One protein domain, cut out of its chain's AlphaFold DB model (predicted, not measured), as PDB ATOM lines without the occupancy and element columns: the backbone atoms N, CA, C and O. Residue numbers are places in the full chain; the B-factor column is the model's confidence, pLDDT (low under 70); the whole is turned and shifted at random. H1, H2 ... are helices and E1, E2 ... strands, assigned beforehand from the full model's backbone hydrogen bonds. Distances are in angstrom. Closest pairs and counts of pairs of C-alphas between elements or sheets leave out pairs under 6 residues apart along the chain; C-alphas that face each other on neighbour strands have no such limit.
ATOM      1  N   PHE A   4      32.034  -6.498 -35.451       85.12
ATOM      2  CA  PHE A   4      30.767  -6.690 -34.738       85.12
ATOM      3  C   PHE A   4      30.928  -7.096 -33.260       85.12
ATOM      4  O   PHE A   4      30.071  -6.758 -32.448       85.12
ATOM      5  N   GLN A   5      32.021  -7.775 -32.882       87.75
ATOM      6  CA  GLN A   5      32.292  -8.140 -31.484       87.75
ATOM      7  C   GLN A   5      32.655  -6.903 -30.647       87.75
ATOM      8  O   GLN A   5      32.161  -6.746 -29.534       87.75
ATOM      9  N   VAL A   6      33.466  -5.994 -31.198       88.56
ATOM     10  CA  VAL A   6      33.810  -4.724 -30.535       88.56
ATOM     11  C   VAL A   6      32.573  -3.826 -30.443       88.56
ATOM     12  O   VAL A   6      32.284  -3.296 -29.372       88.56
ATOM     13  N   THR A   7      31.788  -3.727 -31.522       90.06
ATOM     14  CA  THR A   7      30.519  -2.979 -31.538       90.06
ATOM     15  C   THR A   7      29.532  -3.496 -30.490       90.06
ATOM     16  O   THR A   7      28.957  -2.695 -29.758       90.06
ATOM     17  N   LEU A   8      29.355  -4.818 -30.365       90.38
ATOM     18  CA  LEU A   8      28.461  -5.404 -29.361       90.38
ATOM     19  C   LEU A   8      28.876  -5.029 -27.930       90.38
ATOM     20  O   LEU A   8      28.020  -4.721 -27.102       90.38
ATOM     21  N   LEU A   9      30.177  -5.039 -27.638       91.06
ATOM     22  CA  LEU A   9      30.684  -4.716 -26.308       91.06
ATOM     23  C   LEU A   9      30.544  -3.220 -25.971       91.06
ATOM     24  O   LEU A   9      30.149  -2.880 -24.857       91.06
ATOM     25  N   GLU A  10      30.813  -2.322 -26.924       90.56
ATOM     26  CA  GLU A  10      30.549  -0.882 -26.761       90.56
ATOM     27  C   GLU A  10      29.052  -0.621 -26.490       90.56
ATOM     28  O   GLU A  10      28.724   0.120 -25.567       90.56
ATOM     29  N   LEU A  11      28.132  -1.313 -27.178       92.19
ATOM     30  CA  LEU A  11      26.688  -1.222 -26.899       92.19
ATOM     31  C   LEU A  11      26.308  -1.702 -25.481       92.19
ATOM     32  O   LEU A  11      25.409  -1.131 -24.862       92.19
ATOM     33  N   CYS A  12      26.998  -2.711 -24.932       92.00
ATOM     34  CA  CYS A  12      26.772  -3.180 -23.555       92.00
ATOM     35  C   CYS A  12      27.187  -2.136 -22.504       92.00
ATOM     36  O   CYS A  12      26.479  -1.935 -21.511       92.00
ATOM     37  N   TYR A  13      28.310  -1.444 -22.732       92.00
ATOM     38  CA  TYR A  13      28.726  -0.292 -21.924       92.00
ATOM     39  C   TYR A  13      27.691   0.832 -22.005       92.00
ATOM     40  O   TYR A  13      27.227   1.333 -20.980       92.00
ATOM     41  N   ASP A  14      27.303   1.195 -23.226       89.94
ATOM     42  CA  ASP A  14      26.504   2.384 -23.501       89.94
ATOM     43  C   ASP A  14      25.067   2.262 -22.953       89.94
ATOM     44  O   ASP A  14      24.504   3.243 -22.465       89.94
ATOM     45  N   TYR A  15      24.508   1.043 -22.928       92.06
ATOM     46  CA  TYR A  15      23.258   0.738 -22.225       92.06
ATOM     47  C   TYR A  15      23.406   0.841 -20.698       92.06
ATOM     48  O   TYR A  15      22.662   1.588 -20.057       92.06
ATOM     49  N   THR A  16      24.382   0.136 -20.112       88.56
ATOM     50  CA  THR A  16      24.570   0.054 -18.647       88.56
ATOM     51  C   THR A  16      24.886   1.418 -18.031       88.56
ATOM     52  O   THR A  16      24.381   1.758 -16.963       88.56
ATOM     53  N   SER A  17      25.687   2.230 -18.724       85.12
ATOM     54  CA  SER A  17      26.065   3.582 -18.301       85.12
ATOM     55  C   SER A  17      24.849   4.511 -18.138       85.12
ATOM     56  O   SER A  17      24.825   5.350 -17.240       85.12
ATOM     57  N   LYS A  18      23.812   4.320 -18.970       86.25
ATOM     58  CA  LYS A  18      22.608   5.168 -19.035       86.25
ATOM     59  C   LYS A  18      21.424   4.638 -18.215       86.25
ATOM     60  O   LYS A  18      20.575   5.431 -17.829       86.25
ATOM     61  N   ASN A  19      21.357   3.330 -17.948       85.56
ATOM     62  CA  ASN A  19      20.188   2.651 -17.360       85.56
ATOM     63  C   ASN A  19      20.552   1.896 -16.063       85.56
ATOM     64  O   ASN A  19      20.190   0.735 -15.889       85.56
ATOM     65  N   SER A  20      21.331   2.523 -15.176       85.56
ATOM     66  CA  SER A  20      21.850   1.856 -13.974       85.56
ATOM     67  C   SER A  20      20.804   1.719 -12.861       85.56
ATOM     68  O   SER A  20      20.307   2.726 -12.362       85.56
ATOM     69  N   ILE A  21      20.572   0.500 -12.370       83.25
ATOM     70  CA  ILE A  21      19.597   0.174 -11.309       83.25
ATOM     71  C   ILE A  21      20.131   0.395  -9.875       83.25
ATOM     72  O   ILE A  21      19.917  -0.434  -8.994       83.25
ATOM     73  N   LEU A  22      20.853   1.497  -9.628       77.50
ATOM     74  CA  LEU A  22      21.470   1.824  -8.326       77.50
ATOM     75  C   LEU A  22      20.888   3.105  -7.716       77.50
ATOM     76  O   LEU A  22      20.722   4.094  -8.425       77.50
ATOM     77  N   ASN A  23      20.650   3.098  -6.398       63.97
ATOM     78  CA  ASN A  23      20.051   4.229  -5.667       63.97
ATOM     79  C   ASN A  23      20.932   5.489  -5.629       63.97
ATOM     80  O   ASN A  23      20.421   6.596  -5.493       63.97
ATOM     81  N   ASN A  24      22.255   5.337  -5.739       64.12
ATOM     82  CA  ASN A  24      23.206   6.447  -5.721       64.12
ATOM     83  C   ASN A  24      24.111   6.395  -6.963       64.12
ATOM     84  O   ASN A  24      24.361   5.339  -7.547       64.12
ATOM     85  N   VAL A  25      24.589   7.557  -7.410       57.44
ATOM     86  CA  VAL A  25      25.218   7.735  -8.727       57.44
ATOM     87  C   VAL A  25      26.739   7.468  -8.690       57.44
ATOM     88  O   VAL A  25      27.398   7.552  -9.733       57.44
ATOM     89  N   SER A  26      27.309   7.090  -7.538       57.69
ATOM     90  CA  SER A  26      28.751   6.899  -7.315       57.69
ATOM     91  C   SER A  26      29.372   5.715  -8.079       57.69
ATOM     92  O   SER A  26      29.320   4.569  -7.653       57.69
ATOM     93  N   SER A  27      30.010   6.062  -9.203       67.00
ATOM     94  CA  SER A  27      31.045   5.367 -10.004       67.00
ATOM     95  C   SER A  27      30.872   3.910 -10.478       67.00
ATOM     96  O   SER A  27      31.359   3.602 -11.568       67.00
ATOM     97  N   THR A  28      30.145   3.042  -9.777       79.69
ATOM     98  CA  THR A  28      29.649   1.767 -10.322       79.69
ATOM     99  C   THR A  28      28.321   1.987 -11.058       79.69
ATOM    100  O   THR A  28      27.560   2.917 -10.763       79.69
ATOM    101  N   LYS A  29      28.049   1.146 -12.058       86.62
ATOM    102  CA  LYS A  29      26.779   1.045 -12.786       86.62
ATOM    103  C   LYS A  29      26.385  -0.425 -12.904       86.62
ATOM    104  O   LYS A  29      27.237  -1.274 -13.148       86.62
ATOM    105  N   VAL A  30      25.104  -0.729 -12.721       87.38
ATOM    106  CA  VAL A  30      24.582  -2.106 -12.750       87.38
ATOM    107  C   VAL A  30      23.351  -2.162 -13.642       87.38
ATOM    108  O   VAL A  30      22.485  -1.304 -13.526       87.38
ATOM    109  N   ALA A  31      23.256  -3.178 -14.494       89.56
ATOM    110  CA  ALA A  31      22.050  -3.508 -15.255       89.56
ATOM    111  C   ALA A  31      21.805  -5.024 -15.214       89.56
ATOM    112  O   ALA A  31      22.760  -5.796 -15.094       89.56
ATOM    113  N   ALA A  32      20.557  -5.480 -15.330       89.62
ATOM    114  CA  ALA A  32      20.286  -6.910 -15.455       89.62
ATOM    115  C   ALA A  32      20.639  -7.408 -16.869       89.62
ATOM    116  O   ALA A  32      20.391  -6.739 -17.874       89.62
ATOM    117  N   ILE A  33      21.185  -8.624 -16.965       89.81
ATOM    118  CA  ILE A  33      21.500  -9.259 -18.255       89.81
ATOM    119  C   ILE A  33      20.232  -9.517 -19.080       89.81
ATOM    120  O   ILE A  33      20.301  -9.491 -20.306       89.81
ATOM    121  N   ALA A  34      19.078  -9.722 -18.433       87.00
ATOM    122  CA  ALA A  34      17.789  -9.843 -19.110       87.00
ATOM    123  C   ALA A  34      17.449  -8.567 -19.904       87.00
ATOM    124  O   ALA A  34      17.297  -8.633 -21.123       87.00
ATOM    125  N   ASP A  35      17.441  -7.407 -19.244       88.69
ATOM    126  CA  ASP A  35      17.107  -6.119 -19.867       88.69
ATOM    127  C   ASP A  35      18.109  -5.739 -20.966       88.69
ATOM    128  O   ASP A  35      17.724  -5.270 -22.039       88.69
ATOM    129  N   LEU A  36      19.400  -6.013 -20.737       89.25
ATOM    130  CA  LEU A  36      20.456  -5.805 -21.727       89.25
ATOM    131  C   LEU A  36      20.258  -6.691 -22.971       89.25
ATOM    132  O   LEU A  36      20.361  -6.194 -24.095       89.25
ATOM    133  N   LYS A  37      19.938  -7.983 -22.805       89.50
ATOM    134  CA  LYS A  37      19.600  -8.885 -23.923       89.50
ATOM    135  C   LYS A  37      18.401  -8.376 -24.708       89.50
ATOM    136  O   LYS A  37      18.441  -8.356 -25.938       89.50
ATOM    137  N   ASP A  38      17.358  -7.954 -24.005       88.31
ATOM    138  CA  ASP A  38      16.132  -7.449 -24.609       88.31
ATOM    139  C   ASP A  38      16.387  -6.162 -25.401       88.31
ATOM    140  O   ASP A  38      15.941  -6.037 -26.542       88.31
ATOM    141  N   HIS A  39      17.181  -5.240 -24.852       90.38
ATOM    142  CA  HIS A  39      17.599  -4.017 -25.534       90.38
ATOM    143  C   HIS A  39      18.398  -4.312 -26.811       90.38
ATOM    144  O   HIS A  39      18.076  -3.788 -27.881       90.38
ATOM    145  N   LEU A  40      19.413  -5.176 -26.721       90.56
ATOM    146  CA  LEU A  40      20.264  -5.556 -27.851       90.56
ATOM    147  C   LEU A  40      19.469  -6.271 -28.953       90.56
ATOM    148  O   LEU A  40      19.604  -5.926 -30.126       90.56
ATOM    149  N   ASN A  41      18.588  -7.206 -28.591       87.56
ATOM    150  CA  ASN A  41      17.751  -7.934 -29.543       87.56
ATOM    151  C   ASN A  41      16.693  -7.034 -30.215       87.56
ATOM    152  O   ASN A  41      16.371  -7.255 -31.383       87.56
ATOM    153  N   LYS A  42      16.182  -6.006 -29.515       88.69
ATOM    154  CA  LYS A  42      15.169  -5.062 -30.031       88.69
ATOM    155  C   LYS A  42      15.753  -3.905 -30.853       88.69
ATOM    156  O   LYS A  42      15.106  -3.485 -31.806       88.69
ATOM    157  N   LYS A  43      16.929  -3.367 -30.497       88.38
ATOM    158  CA  LYS A  43      17.520  -2.175 -31.152       88.38
ATOM    159  C   LYS A  43      18.751  -2.438 -32.018       88.38
ATOM    160  O   LYS A  43      19.031  -1.653 -32.916       88.38
ATOM    161  N   HIS A  44      19.487  -3.518 -31.762       88.81
ATOM    162  CA  HIS A  44      20.767  -3.816 -32.412       88.81
ATOM    163  C   HIS A  44      20.800  -5.254 -32.948       88.81
ATOM    164  O   HIS A  44      21.830  -5.928 -32.921       88.81
ATOM    165  N   THR A  45      19.646  -5.717 -33.441       86.25
ATOM    166  CA  THR A  45      19.354  -7.111 -33.794       86.25
ATOM    167  C   THR A  45      20.396  -7.740 -34.719       86.25
ATOM    168  O   THR A  45      20.793  -8.876 -34.490       86.25
ATOM    169  N   GLU A  46      20.872  -7.013 -35.730       85.38
ATOM    170  CA  GLU A  46      21.873  -7.497 -36.690       85.38
ATOM    171  C   GLU A  46      23.223  -7.795 -36.018       85.38
ATOM    172  O   GLU A  46      23.725  -8.918 -36.100       85.38
ATOM    173  N   VAL A  47      23.768  -6.826 -35.273       86.06
ATOM    174  CA  VAL A  47      25.020  -6.966 -34.508       86.06
ATOM    175  C   VAL A  47      24.881  -8.069 -33.455       86.06
ATOM    176  O   VAL A  47      25.751  -8.932 -33.333       86.06
ATOM    177  N   TYR A  48      23.759  -8.074 -32.727       86.50
ATOM    178  CA  TYR A  48      23.478  -9.050 -31.679       86.50
ATOM    179  C   TYR A  48      23.416 -10.474 -32.240       86.50
ATOM    180  O   TYR A  48      24.132 -11.342 -31.753       86.50
ATOM    181  N   ARG A  49      22.642 -10.729 -33.305       83.00
ATOM    182  CA  ARG A  49      22.550 -12.065 -33.922       83.00
ATOM    183  C   ARG A  49      23.873 -12.509 -34.549       83.00
ATOM    184  O   ARG A  49      24.269 -13.651 -34.333       83.00
ATOM    185  N   THR A  50      24.584 -11.615 -35.238       83.06
ATOM    186  CA  THR A  50      25.875 -11.922 -35.888       83.06
ATOM    187  C   THR A  50      26.920 -12.460 -34.905       83.06
ATOM    188  O   THR A  50      27.709 -13.328 -35.269       83.06
ATOM    189  N   VAL A  51      26.914 -11.995 -33.650       80.06
ATOM    190  CA  VAL A  51      27.834 -12.484 -32.607       80.06
ATOM    191  C   VAL A  51      27.207 -13.598 -31.753       80.06
ATOM    192  O   VAL A  51      27.854 -14.612 -31.502       80.06
ATOM    193  N   VAL A  52      25.950 -13.439 -31.324       77.88
ATOM    194  CA  VAL A  52      25.319 -14.263 -30.271       77.88
ATOM    195  C   VAL A  52      24.498 -15.444 -30.809       77.88
ATOM    196  O   VAL A  52      24.284 -16.424 -30.103       77.88
ATOM    197  N   GLN A  53      24.056 -15.410 -32.069       65.12
ATOM    198  CA  GLN A  53      23.453 -16.581 -32.731       65.12
ATOM    199  C   GLN A  53      24.452 -17.341 -33.616       65.12
ATOM    200  O   GLN A  53      24.174 -18.471 -34.005       65.12
ATOM    201  N   GLY A  54      25.625 -16.758 -33.896       59.22
ATOM    202  CA  GLY A  54      26.674 -17.397 -34.692       59.22
ATOM    203  C   GLY A  54      27.587 -18.363 -33.926       59.22
ATOM    204  O   GLY A  54      28.163 -19.249 -34.554       59.22
ATOM    205  N   SER A  55      27.780 -18.210 -32.605       57.66
ATOM    206  CA  SER A  55      28.725 -19.076 -31.856       57.66
ATOM    207  C   SER A  55      28.491 -19.254 -30.347       57.66
ATOM    208  O   SER A  55      28.860 -20.303 -29.826       57.66
ATOM    209  N   CYS A  56      27.942 -18.280 -29.609       74.25
ATOM    210  CA  CYS A  56      27.865 -18.364 -28.139       74.25
ATOM    211  C   CYS A  56      26.794 -17.435 -27.534       74.25
ATOM    212  O   CYS A  56      26.430 -16.441 -28.151       74.25
ATOM    213  N   THR A  57      26.287 -17.709 -26.320       86.25
ATOM    214  CA  THR A  57      25.325 -16.789 -25.669       86.25
ATOM    215  C   THR A  57      25.989 -15.469 -25.266       86.25
ATOM    216  O   THR A  57      27.210 -15.405 -25.117       86.25
ATOM    217  N   LEU A  58      25.195 -14.417 -25.013       87.94
ATOM    218  CA  LEU A  58      25.729 -13.131 -24.544       87.94
ATOM    219  C   LEU A  58      26.569 -13.291 -23.263       87.94
ATOM    220  O   LEU A  58      27.614 -12.666 -23.142       87.94
ATOM    221  N   GLU A  59      26.171 -14.162 -22.330       89.38
ATOM    222  CA  GLU A  59      26.956 -14.458 -21.125       89.38
ATOM    223  C   GLU A  59      28.308 -15.108 -21.425       89.38
ATOM    224  O   GLU A  59      29.271 -14.831 -20.718       89.38
ATOM    225  N   VAL A  60      28.386 -15.978 -22.436       86.31
ATOM    226  CA  VAL A  60      29.640 -16.631 -22.843       86.31
ATOM    227  C   VAL A  60      30.531 -15.624 -23.567       86.31
ATOM    228  O   VAL A  60      31.675 -15.435 -23.162       86.31
ATOM    229  N   PHE A  61      29.981 -14.864 -24.523       90.94
ATOM    230  CA  PHE A  61      30.672 -13.735 -25.152       90.94
ATOM    231  C   PHE A  61      31.265 -12.779 -24.104       90.94
ATOM    232  O   PHE A  61      32.445 -12.446 -24.168       90.94
ATOM    233  N   LEU A  62      30.481 -12.389 -23.096       90.88
ATOM    234  CA  LEU A  62      30.911 -11.486 -22.027       90.88
ATOM    235  C   LEU A  62      31.843 -12.135 -20.982       90.88
ATOM    236  O   LEU A  62      32.482 -11.402 -20.225       90.88
ATOM    237  N   LYS A  63      31.965 -13.465 -20.919       86.31
ATOM    238  CA  LYS A  63      32.949 -14.160 -20.063       86.31
ATOM    239  C   LYS A  63      34.279 -14.416 -20.768       86.31
ATOM    240  O   LYS A  63      35.298 -14.479 -20.085       86.31
ATOM    241  N   GLU A  64      34.261 -14.531 -22.090       85.94
ATOM    242  CA  GLU A  64      35.404 -14.907 -22.923       85.94
ATOM    243  C   GLU A  64      35.829 -13.723 -23.806       85.94
ATOM    244  O   GLU A  64      36.503 -12.811 -23.325       85.94
ATOM    245  N   THR A  65      35.380 -13.670 -25.065       87.94
ATOM    246  CA  THR A  65      35.841 -12.696 -26.074       87.94
ATOM    247  C   THR A  65      35.689 -11.231 -25.647       87.94
ATOM    248  O   THR A  65      36.545 -10.402 -25.948       87.94
ATOM    249  N   GLY A  66      34.622 -10.890 -24.923       87.94
ATOM    250  CA  GLY A  66      34.398  -9.548 -24.385       87.94
ATOM    251  C   GLY A  66      35.455  -9.132 -23.355       87.94
ATOM    252  O   GLY A  66      35.819  -7.961 -23.299       87.94
ATOM    253  N   ARG A  67      36.023 -10.083 -22.599       85.94
ATOM    254  CA  ARG A  67      37.144  -9.814 -21.684       85.94
ATOM    255  C   ARG A  67      38.461  -9.662 -22.426       85.94
ATOM    256  O   ARG A  67      39.242  -8.786 -22.059       85.94
ATOM    257  N   ASP A  68      38.687 -10.458 -23.470       86.38
ATOM    258  CA  ASP A  68      39.850 -10.296 -24.350       86.38
ATOM    259  C   ASP A  68      39.862  -8.893 -24.978       86.38
ATOM    260  O   ASP A  68      40.855  -8.182 -24.880       86.38
ATOM    261  N   ILE A  69      38.723  -8.428 -25.506       87.75
ATOM    262  CA  ILE A  69      38.574  -7.087 -26.102       87.75
ATOM    263  C   ILE A  69      38.891  -5.954 -25.103       87.75
ATOM    264  O   ILE A  69      39.537  -4.977 -25.492       87.75
ATOM    265  N   VAL A  70      38.488  -6.068 -23.826       87.12
ATOM    266  CA  VAL A  70      38.836  -5.081 -22.775       87.12
ATOM    267  C   VAL A  70      40.309  -5.163 -22.371       87.12
ATOM    268  O   VAL A  70      40.940  -4.122 -22.168       87.12
ATOM    269  N   ARG A  71      40.862  -6.375 -22.230       84.50
ATOM    270  CA  ARG A  71      42.269  -6.597 -21.854       84.50
ATOM    271  C   ARG A  71      43.218  -6.068 -22.926       84.50
ATOM    272  O   ARG A  71      44.188  -5.393 -22.596       84.50
ATOM    273  N   ASP A  72      42.904  -6.342 -24.187       84.94
ATOM    274  CA  ASP A  72      43.758  -6.057 -25.340       84.94
ATOM    275  C   ASP A  72      43.556  -4.618 -25.873       84.94
ATOM    276  O   ASP A  72      44.112  -4.243 -26.903       84.94
ATOM    277  N   GLY A  73      42.765  -3.790 -25.170       82.88
ATOM    278  CA  GLY A  73      42.608  -2.352 -25.433       82.88
ATOM    279  C   GLY A  73      41.830  -1.996 -26.705       82.88
ATOM    280  O   GLY A  73      41.898  -0.860 -27.174       82.88
ATOM    281  N   LEU A  74      41.094  -2.949 -27.284       84.38
ATOM    282  CA  LEU A  74      40.494  -2.826 -28.620       84.38
ATOM    283  C   LEU A  74      39.213  -1.972 -28.662       84.38
ATOM    284  O   LEU A  74      38.762  -1.602 -29.745       84.38
ATOM    285  N   ALA A  75      38.635  -1.655 -27.502       83.12
ATOM    286  CA  ALA A  75      37.409  -0.873 -27.355       83.12
ATOM    287  C   ALA A  75      37.688   0.396 -26.523       83.12
ATOM    288  O   ALA A  75      38.236   0.324 -25.421       83.12
ATOM    289  N   ARG A  76      37.362   1.584 -27.052       77.62
ATOM    290  CA  ARG A  76      37.890   2.865 -26.536       77.62
ATOM    291  C   ARG A  76      37.238   3.304 -25.226       77.62
ATOM    292  O   ARG A  76      37.942   3.845 -24.369       77.62
ATOM    293  N   SER A  77      35.940   3.060 -25.037       77.69
ATOM    294  CA  SER A  77      35.242   3.419 -23.786       77.69
ATOM    295  C   SER A  77      35.766   2.609 -22.594       77.69
ATOM    296  O   SER A  77      35.819   3.081 -21.455       77.69
ATOM    297  N   TRP A  78      36.260   1.405 -22.881       85.31
ATOM    298  CA  TRP A  78      36.792   0.438 -21.926       85.31
ATOM    299  C   TRP A  78      38.207   0.758 -21.430       85.31
ATOM    300  O   TRP A  78      38.767   0.020 -20.621       85.31
ATOM    301  N   ASN A  79      38.783   1.896 -21.825       81.94
ATOM    302  CA  ASN A  79      40.029   2.383 -21.239       81.94
ATOM    303  C   ASN A  79      39.873   2.681 -19.737       81.94
ATOM    304  O   ASN A  79      40.686   2.193 -18.954       81.94
ATOM    305  N   LYS A  80      38.804   3.382 -19.318       80.94
ATOM    306  CA  LYS A  80      38.555   3.737 -17.903       80.94
ATOM    307  C   LYS A  80      37.782   2.669 -17.112       80.94
ATOM    308  O   LYS A  80      37.958   2.570 -15.897       80.94
ATOM    309  N   TYR A  81      36.946   1.877 -17.778       84.44
ATOM    310  CA  TYR A  81      36.011   0.946 -17.136       84.44
ATOM    311  C   TYR A  81      36.401  -0.522 -17.316       84.44
ATOM    312  O   TYR A  81      37.122  -0.884 -18.243       84.44
ATOM    313  N   ASN A  82      35.903  -1.375 -16.429       87.69
ATOM    314  CA  ASN A  82      35.932  -2.829 -16.556       87.69
ATOM    315  C   ASN A  82      34.602  -3.397 -16.019       87.69
ATOM    316  O   ASN A  82      33.827  -2.660 -15.408       87.69
ATOM    317  N   TYR A  83      34.315  -4.673 -16.269       90.94
ATOM    318  CA  TYR A  83      33.048  -5.284 -15.875       90.94
ATOM    319  C   TYR A  83      33.200  -6.705 -15.327       90.94
ATOM    320  O   TYR A  83      34.095  -7.467 -15.703       90.94
ATOM    321  N   GLU A  84      32.275  -7.078 -14.451       89.00
ATOM    322  CA  GLU A  84      32.127  -8.423 -13.901       89.00
ATOM    323  C   GLU A  84      30.660  -8.872 -14.021       89.00
ATOM    324  O   GLU A  84      29.744  -8.051 -14.063       89.00
ATOM    325  N   LEU A  85      30.442 -10.186 -14.133       90.06
ATOM    326  CA  LEU A  85      29.108 -10.791 -14.138       90.06
ATOM    327  C   LEU A  85      28.898 -11.497 -12.803       90.06
ATOM    328  O   LEU A  85      29.721 -12.336 -12.432       90.06
ATOM    329  N   MET A  86      27.820 -11.159 -12.105       87.38
ATOM    330  CA  MET A  86      27.528 -11.615 -10.742       87.38
ATOM    331  C   MET A  86      26.029 -11.897 -10.629       87.38
ATOM    332  O   MET A  86      25.243 -11.156 -11.213       87.38
ATOM    333  N   THR A  87      25.598 -12.934  -9.908       87.62
ATOM    334  CA  THR A  87      24.179 -13.007  -9.499       87.62
ATOM    335  C   THR A  87      23.872 -11.932  -8.457       87.62
ATOM    336  O   THR A  87      24.788 -11.383  -7.838       87.62
ATOM    337  N   GLN A  88      22.598 -11.628  -8.226       83.38
ATOM    338  CA  GLN A  88      22.182 -10.685  -7.191       83.38
ATOM    339  C   GLN A  88      22.655 -11.144  -5.799       83.38
ATOM    340  O   GLN A  88      23.256 -10.353  -5.071       83.38
ATOM    341  N   ALA A  89      22.539 -12.435  -5.476       81.12
ATOM    342  CA  ALA A  89      23.123 -13.011  -4.262       81.12
ATOM    343  C   ALA A  89      24.658 -12.859  -4.192       81.12
ATOM    344  O   ALA A  89      25.199 -12.565  -3.126       81.12
ATOM    345  N   GLN A  90      25.379 -13.005  -5.312       82.88
ATOM    346  CA  GLN A  90      26.830 -12.770  -5.357       82.88
ATOM    347  C   GLN A  90      27.197 -11.291  -5.193       82.88
ATOM    348  O   GLN A  90      28.246 -11.003  -4.625       82.88
ATOM    349  N   TYR A  91      26.362 -10.364  -5.671       84.56
ATOM    350  CA  TYR A  91      26.573  -8.923  -5.528       84.56
ATOM    351  C   TYR A  91      26.481  -8.487  -4.062       84.56
ATOM    352  O   TYR A  91      27.397  -7.834  -3.571       84.56
ATOM    353  N   TYR A  92      25.445  -8.928  -3.338       79.62
ATOM    354  CA  TYR A  92      25.308  -8.664  -1.899       79.62
ATOM    355  C   TYR A  92      26.325  -9.431  -1.033       79.62
ATOM    356  O   TYR A  92      26.687  -8.963   0.042       79.62
ATOM    357  N   ALA A  93      26.816 -10.591  -1.480       78.75
ATOM    358  CA  ALA A  93      27.858 -11.343  -0.770       78.75
ATOM    359  C   ALA A  93      29.289 -10.800  -0.991       78.75
ATOM    360  O   ALA A  93      30.234 -11.263  -0.339       78.75
ATOM    361  N   ASP A  94      29.485  -9.852  -1.912       75.56
ATOM    362  CA  ASP A  94      30.793  -9.271  -2.205       75.56
ATOM    363  C   ASP A  94      31.084  -8.074  -1.292       75.56
ATOM    364  O   ASP A  94      30.387  -7.065  -1.313       75.56
ATOM    365  N   LYS A  95      32.200  -8.142  -0.557       71.06
ATOM    366  CA  LYS A  95      32.663  -7.102   0.386       71.06
ATOM    367  C   LYS A  95      33.121  -5.792  -0.270       71.06
ATOM    368  O   LYS A  95      33.836  -5.003   0.348       71.06
ATOM    369  N   ARG A  96      32.818  -5.600  -1.553       74.50
ATOM    370  CA  ARG A  96      32.816  -4.310  -2.246       74.50
ATOM    371  C   ARG A  96      31.501  -3.558  -2.040       74.50
ATOM    372  O   ARG A  96      31.543  -2.335  -2.010       74.50
ATOM    373  N   HIS A  97      30.382  -4.269  -1.866       66.88
ATOM    374  CA  HIS A  97      29.045  -3.708  -1.636       66.88
ATOM    375  C   HIS A  97      28.969  -2.885  -0.342       66.88
ATOM    376  O   HIS A  97      28.334  -1.838  -0.319       66.88
ATOM    377  N   ASP A  98      29.718  -3.286   0.690       62.59
ATOM    378  CA  ASP A  98      29.858  -2.565   1.966       62.59
ATOM    379  C   ASP A  98      30.609  -1.211   1.844       62.59
ATOM    380  O   ASP A  98      30.976  -0.607   2.854       62.59
ATOM    381  N   HIS A  99      30.939  -0.747   0.630       67.00
ATOM    382  CA  HIS A  99      31.838   0.382   0.402       67.00
ATOM    383  C   HIS A  99      31.265   1.418  -0.570       67.00
ATOM    384  O   HIS A  99      30.697   1.072  -1.598       67.00
ATOM    385  N   LYS A 100      31.537   2.706  -0.306       67.06
ATOM    386  CA  LYS A 100      31.030   3.927  -0.990       67.06
ATOM    387  C   LYS A 100      31.037   3.967  -2.539       67.06
ATOM    388  O   LYS A 100      30.464   4.885  -3.126       67.06
ATOM    389  N   TYR A 101      31.699   3.016  -3.198       64.69
ATOM    390  CA  TYR A 101      31.780   2.862  -4.657       64.69
ATOM    391  C   TYR A 101      30.748   1.873  -5.239       64.69
ATOM    392  O   TYR A 101      30.641   1.760  -6.458       64.69
ATOM    393  N   PHE A 102      30.025   1.128  -4.401       68.31
ATOM    394  CA  PHE A 102      29.011   0.141  -4.779       68.31
ATOM    395  C   PHE A 102      27.789   0.384  -3.884       68.31
ATOM    396  O   PHE A 102      27.935   0.562  -2.681       68.31
ATOM    397  N   SER A 103      26.588   0.477  -4.454       71.88
ATOM    398  CA  SER A 103      25.385   0.893  -3.713       71.88
ATOM    399  C   SER A 103      24.310  -0.188  -3.708       71.88
ATOM    400  O   SER A 103      24.368  -1.146  -4.480       71.88
ATOM    401  N   ALA A 104      23.291  -0.004  -2.870       73.38
ATOM    402  CA  ALA A 104      22.062  -0.783  -2.945       73.38
ATOM    403  C   ALA A 104      21.383  -0.647  -4.324       73.38
ATOM    404  O   ALA A 104      21.382   0.427  -4.942       73.38
ATOM    405  N   LEU A 105      20.800  -1.756  -4.786       75.25
ATOM    406  CA  LEU A 105      19.956  -1.813  -5.981       75.25
ATOM    407  C   LEU A 105      18.619  -1.100  -5.715       75.25
ATOM    408  O   LEU A 105      18.114  -1.140  -4.595       75.25
ATOM    409  N   THR A 106      18.029  -0.477  -6.739       62.94
ATOM    410  CA  THR A 106      16.802   0.337  -6.590       62.94
ATOM    411  C   THR A 106      15.532  -0.465  -6.319       62.94
ATOM    412  O   THR A 106      14.554   0.097  -5.840       62.94
ATOM    413  N   ASN A 107      15.505  -1.757  -6.658       59.47
ATOM    414  CA  ASN A 107      14.294  -2.574  -6.610       59.47
ATOM    415  C   ASN A 107      14.598  -4.004  -6.149       59.47
ATOM    416  O   ASN A 107      15.326  -4.739  -6.819       59.47
ATOM    417  N   ASN A 108      13.966  -4.434  -5.054       52.91
ATOM    418  CA  ASN A 108      14.008  -5.817  -4.573       52.91
ATOM    419  C   ASN A 108      13.043  -6.717  -5.370       52.91
ATOM    420  O   ASN A 108      12.045  -7.214  -4.849       52.91
ATOM    421  N   GLY A 109      13.347  -6.942  -6.650       47.94
ATOM    422  CA  GLY A 109      12.709  -8.003  -7.429       47.94
ATOM    423  C   GLY A 109      13.112  -9.380  -6.890       47.94
ATOM    424  O   GLY A 109      14.298  -9.671  -6.770       47.94
ATOM    425  N   ALA A 110      12.139 -10.238  -6.571       46.03
ATOM    426  CA  ALA A 110      12.360 -11.542  -5.926       46.03
ATOM    427  C   ALA A 110      12.854 -12.654  -6.889       46.03
ATOM    428  O   ALA A 110      12.370 -13.785  -6.857       46.03
ATOM    429  N   GLN A 111      13.789 -12.326  -7.783       56.25
ATOM    430  CA  GLN A 111      14.386 -13.216  -8.784       56.25
ATOM    431  C   GLN A 111      15.905 -13.001  -8.756       56.25
ATOM    432  O   GLN A 111      16.352 -11.893  -9.028       56.25
ATOM    433  N   ASP A 112      16.695 -14.035  -8.438       63.78
ATOM    434  CA  ASP A 112      18.161 -13.944  -8.268       63.78
ATOM    435  C   ASP A 112      18.881 -13.800  -9.628       63.78
ATOM    436  O   ASP A 112      19.458 -14.737 -10.184       63.78
ATOM    437  N   GLY A 113      18.741 -12.614 -10.224       77.56
ATOM    438  CA  GLY A 113      19.122 -12.324 -11.601       77.56
ATOM    439  C   GLY A 113      20.630 -12.209 -11.812       77.56
ATOM    440  O   GLY A 113      21.385 -11.829 -10.919       77.56
ATOM    441  N   LEU A 114      21.080 -12.492 -13.039       88.62
ATOM    442  CA  LEU A 114      22.458 -12.224 -13.448       88.62
ATOM    443  C   LEU A 114      22.621 -10.739 -13.805       88.62
ATOM    444  O   LEU A 114      21.946 -10.223 -14.699       88.62
ATOM    445  N   LEU A 115      23.545 -10.074 -13.122       89.81
ATOM    446  CA  LEU A 115      23.847  -8.653 -13.233       89.81
ATOM    447  C   LEU A 115      25.107  -8.418 -14.074       89.81
ATOM    448  O   LEU A 115      26.094  -9.153 -13.978       89.81
ATOM    449  N   PHE A 116      25.081  -7.347 -14.863       91.50
ATOM    450  CA  PHE A 116      26.235  -6.748 -15.519       91.50
ATOM    451  C   PHE A 116      26.746  -5.598 -14.644       91.50
ATOM    452  O   PHE A 116      26.117  -4.541 -14.578       91.50
ATOM    453  N   VAL A 117      27.860  -5.812 -13.940       88.88
ATOM    454  CA  VAL A 117      28.427  -4.848 -12.984       88.88
ATOM    455  C   VAL A 117      29.602  -4.129 -13.643       88.88
ATOM    456  O   VAL A 117      30.685  -4.693 -13.782       88.88
ATOM    457  N   LEU A 118      29.381  -2.882 -14.057       88.94
ATOM    458  CA  LEU A 118      30.358  -1.991 -14.683       88.94
ATOM    459  C   LEU A 118      30.969  -1.066 -13.621       88.94
ATOM    460  O   LEU A 118      30.251  -0.334 -12.948       88.94
ATOM    461  N   PHE A 119      32.293  -1.048 -13.489       86.19
ATOM    462  CA  PHE A 119      33.004  -0.246 -12.486       86.19
ATOM    463  C   PHE A 119      34.237   0.437 -13.090       86.19
ATOM    464  O   PHE A 119      34.774   0.005 -14.116       86.19
ATOM    465  N   THR A 120      34.716   1.519 -12.471       84.44
ATOM    466  CA  THR A 120      35.963   2.153 -12.921       84.44
ATOM    467  C   THR A 120      37.169   1.299 -12.512       84.44
ATOM    468  O   THR A 120      37.219   0.739 -11.412       84.44
ATOM    469  N   LYS A 121      38.183   1.208 -13.379       83.19
ATOM    470  CA  LYS A 121      39.465   0.567 -13.032       83.19
ATOM    471  C   LYS A 121      40.135   1.276 -11.850       83.19
ATOM    472  O   LYS A 121      40.794   0.627 -11.048       83.19
ATOM    473  N   GLU A 122      39.922   2.586 -11.728       78.19
ATOM    474  CA  GLU A 122      40.431   3.411 -10.635       78.19
ATOM    475  C   GLU A 122      39.821   3.027  -9.279       78.19
ATOM    476  O   GLU A 122      40.564   2.817  -8.331       78.19
ATOM    477  N   ASP A 123      38.502   2.844  -9.174       73.06
ATOM    478  CA  ASP A 123      37.856   2.460  -7.910       73.06
ATOM    479  C   ASP A 123      38.115   0.996  -7.547       73.06
ATOM    480  O   ASP A 123      38.235   0.676  -6.366       73.06
ATOM    481  N   LYS A 124      38.317   0.113  -8.538       76.00
ATOM    482  CA  LYS A 124      38.854  -1.227  -8.268       76.00
ATOM    483  C   LYS A 124      40.282  -1.155  -7.720       76.00
ATOM    484  O   LYS A 124      40.568  -1.842  -6.748       76.00
ATOM    485  N   LEU A 125      41.147  -0.299  -8.270       76.31
ATOM    486  CA  LEU A 125      42.497  -0.072  -7.738       76.31
ATOM    487  C   LEU A 125      42.483   0.597  -6.357       76.31
ATOM    488  O   LEU A 125      43.305   0.234  -5.525       76.31
ATOM    489  N   ARG A 126      41.546   1.513  -6.075       72.56
ATOM    490  CA  ARG A 126      41.348   2.107  -4.741       72.56
ATOM    491  C   ARG A 126      40.903   1.050  -3.737       72.56
ATOM    492  O   ARG A 126      41.590   0.875  -2.742       72.56
ATOM    493  N   TYR A 127      39.867   0.267  -4.044       73.12
ATOM    494  CA  TYR A 127      39.431  -0.849  -3.199       73.12
ATOM    495  C   TYR A 127      40.537  -1.895  -3.004       73.12
ATOM    496  O   TYR A 127      40.736  -2.404  -1.904       73.12
ATOM    497  N   GLU A 128      41.291  -2.231  -4.054       74.81
ATOM    498  CA  GLU A 128      42.411  -3.164  -3.949       74.81
ATOM    499  C   GLU A 128      43.594  -2.573  -3.177       74.81
ATOM    500  O   GLU A 128      44.248  -3.332  -2.468       74.81
ATOM    501  N   ALA A 129      43.830  -1.258  -3.223       75.25
ATOM    502  CA  ALA A 129      44.805  -0.561  -2.388       75.25
ATOM    503  C   ALA A 129      44.349  -0.501  -0.922       75.25
ATOM    504  O   ALA A 129      45.079  -0.978  -0.064       75.25
ATOM    505  N   GLU A 130      43.123  -0.052  -0.635       68.00
ATOM    506  CA  GLU A 130      42.486  -0.056   0.694       68.00
ATOM    507  C   GLU A 130      42.509  -1.482   1.295       68.00
ATOM    508  O   GLU A 130      42.871  -1.688   2.456       68.00
ATOM    509  N   ARG A 131      42.228  -2.517   0.488       69.62
ATOM    510  CA  ARG A 131      42.296  -3.936   0.881       69.62
ATOM    511  C   ARG A 131      43.725  -4.469   1.006       69.62
ATOM    512  O   ARG A 131      43.964  -5.334   1.853       69.62
ATOM    513  N   GLN A 132      44.673  -4.015   0.189       67.31
ATOM    514  CA  GLN A 132      46.091  -4.354   0.338       67.31
ATOM    515  C   GLN A 132      46.691  -3.676   1.564       67.31
ATOM    516  O   GLN A 132      47.454  -4.320   2.267       67.31
ATOM    517  N   GLU A 133      46.299  -2.451   1.890       62.34
ATOM    518  CA  GLU A 133      46.702  -1.726   3.090       62.34
ATOM    519  C   GLU A 133      46.091  -2.369   4.340       62.34
ATOM    520  O   GLU A 133      46.825  -2.722   5.259       62.34
ATOM    521  N   MET A 134      44.802  -2.737   4.321       55.44
ATOM    522  CA  MET A 134      44.190  -3.594   5.352       55.44
ATOM    523  C   MET A 134      44.852  -4.976   5.496       55.44
ATOM    524  O   MET A 134      44.772  -5.578   6.569       55.44
ATOM    525  N   LYS A 135      45.488  -5.514   4.445       55.81
ATOM    526  CA  LYS A 135      46.324  -6.729   4.523       55.81
ATOM    527  C   LYS A 135      47.741  -6.425   5.014       55.81
ATOM    528  O   LYS A 135      48.294  -7.232   5.749       55.81
ATOM    529  N   LYS A 136      48.310  -5.272   4.660       50.38
ATOM    530  CA  LYS A 136      49.653  -4.817   5.042       50.38
ATOM    531  C   LYS A 136      49.693  -4.446   6.522       50.38
ATOM    532  O   LYS A 136      50.596  -4.886   7.210       50.38
ATOM    533  N   CYS A 137      48.637  -3.844   7.063       43.62
ATOM    534  CA  CYS A 137      48.382  -3.716   8.504       43.62
ATOM    535  C   CYS A 137      48.131  -5.061   9.225       43.62
ATOM    536  O   CYS A 137      47.958  -5.080  10.441       43.62
ATOM    537  N   LYS A 138      48.093  -6.190   8.497       45.75
ATOM    538  CA  LYS A 138      48.021  -7.559   9.041       45.75
ATOM    539  C   LYS A 138      49.271  -8.404   8.727       45.75
ATOM    540  O   LYS A 138      49.340  -9.531   9.214       45.75
TER     541      LYS A 138
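Overview. This is residues 4 to 138 of the 972 residues of the protein "NTP_transf_2 domain-containing protein" of Parasitella parasitica (UniProt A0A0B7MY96). A small antiparallel sheet of three strands, E1, E3 and E2, sits in the middle, with H1 crossing one of its faces and H2, H3 and H5 gathered round H1, while the short H6 lies over the other face. H7 runs away from the end of E3 as an arm, of which residues 132 to 136, with residues 137 and 138 after it, stick out. The 135 printed residues have seven named helices and three named strands, in the order H1 E1 H2 H3 H4 H5 E2 H6 E3 H7, and the class is mixed, helices and strands. The whole is compact, with a radius of gyration of the C-alphas of 15.5 A, and its C-alphas span 51 by 37 by 23 A.

Arrangement. The sheet runs E1, residues 29 to 32, then E3, residues 114 to 120, then E2, residues 81 to 87; E1 and E2 are its edge strands. E1 and E3 are antiparallel at 165 degrees between their directions, with N 31 and O 116 at 3.2 A and N 116 and O 31 at 2.8 A, within hydrogen-bond range. E3 and E2 are antiparallel at 155 degrees, with N 84 and O 117 at 2.9 A, within hydrogen-bond range. H1, residues 4 to 18, is on the sheet at a height of 10.6 A, over E1 and E3; it runs across the strands, at 72 degrees to E1 on the local plane. The closest C-alphas of H1 and E1 are those of Thr 16 and Ala 31, 5.5 A apart. H1 is the hub, touching three helices, and the helix packing is mostly crossed. With its residues 11 to 16 alone it touches H2, residues 33 to 43, at a steep tilt of 66 degrees, opposite ways; the closest C-alphas are those of Cys 12 and Leu 36, 7.1 A apart. With its residues 4 to 8 alone it touches H3, residues 45 to 52, at 67 degrees, only just steep, with the C-alphas of Phe 4 and Val 47 closest at 5.8 A. With its residues 5 to 9 alone it touches H5, residues 65 to 71, at 72 degrees, only just about perpendicular, with the C-alphas of Leu 9 and Gly 66 closest at 6.4 A. H2 is on the same face as H1, at a height of 6.5 A, over none of the strands. H4, residues 58 to 63, is near H1 and only grazes the sheet with its residues 59 to 63. H6, residues 88 to 92, is on the opposite face, at a height of 7.8 A, and only just over E2, on which 3 of its C-alphas fall. H7, residues 121 to 136, only grazes the sheet with its residues 121 to 126 and is apart from H1. In H2, H3, H4, H5, H6 and H7 every O i to N i+4 pair is within hydrogen-bond range; in H1, 10 of 11 are.

Along the chain. E3 measures 19.7 A from first to last C-alpha and E2 19.8 A, while E1 measures 10.6 A. H1 is 21.3 A long and begins with C-alpha 4 at (30.767, -6.690, -34.738). H2 is 15.2 A long; H3, H4, H5 and H6 are shorter. H7, the longest helix by residues, measures 21.4 A and ends with C-alpha 136 at (49.653, -4.817, 5.042).

Size, cuts and confidence. The two C-alphas farthest apart are those of Glu 46 and Lys 138, 52.7 A. The printed part has no cut, and the link from H6 to E3, residues 93 to 113, is long. The mean pLDDT of the printed part is 79.2; it is under 70 at residues 23 to 27, 53 to 55, 97 to 102, 106 to 112 and 130 to 138.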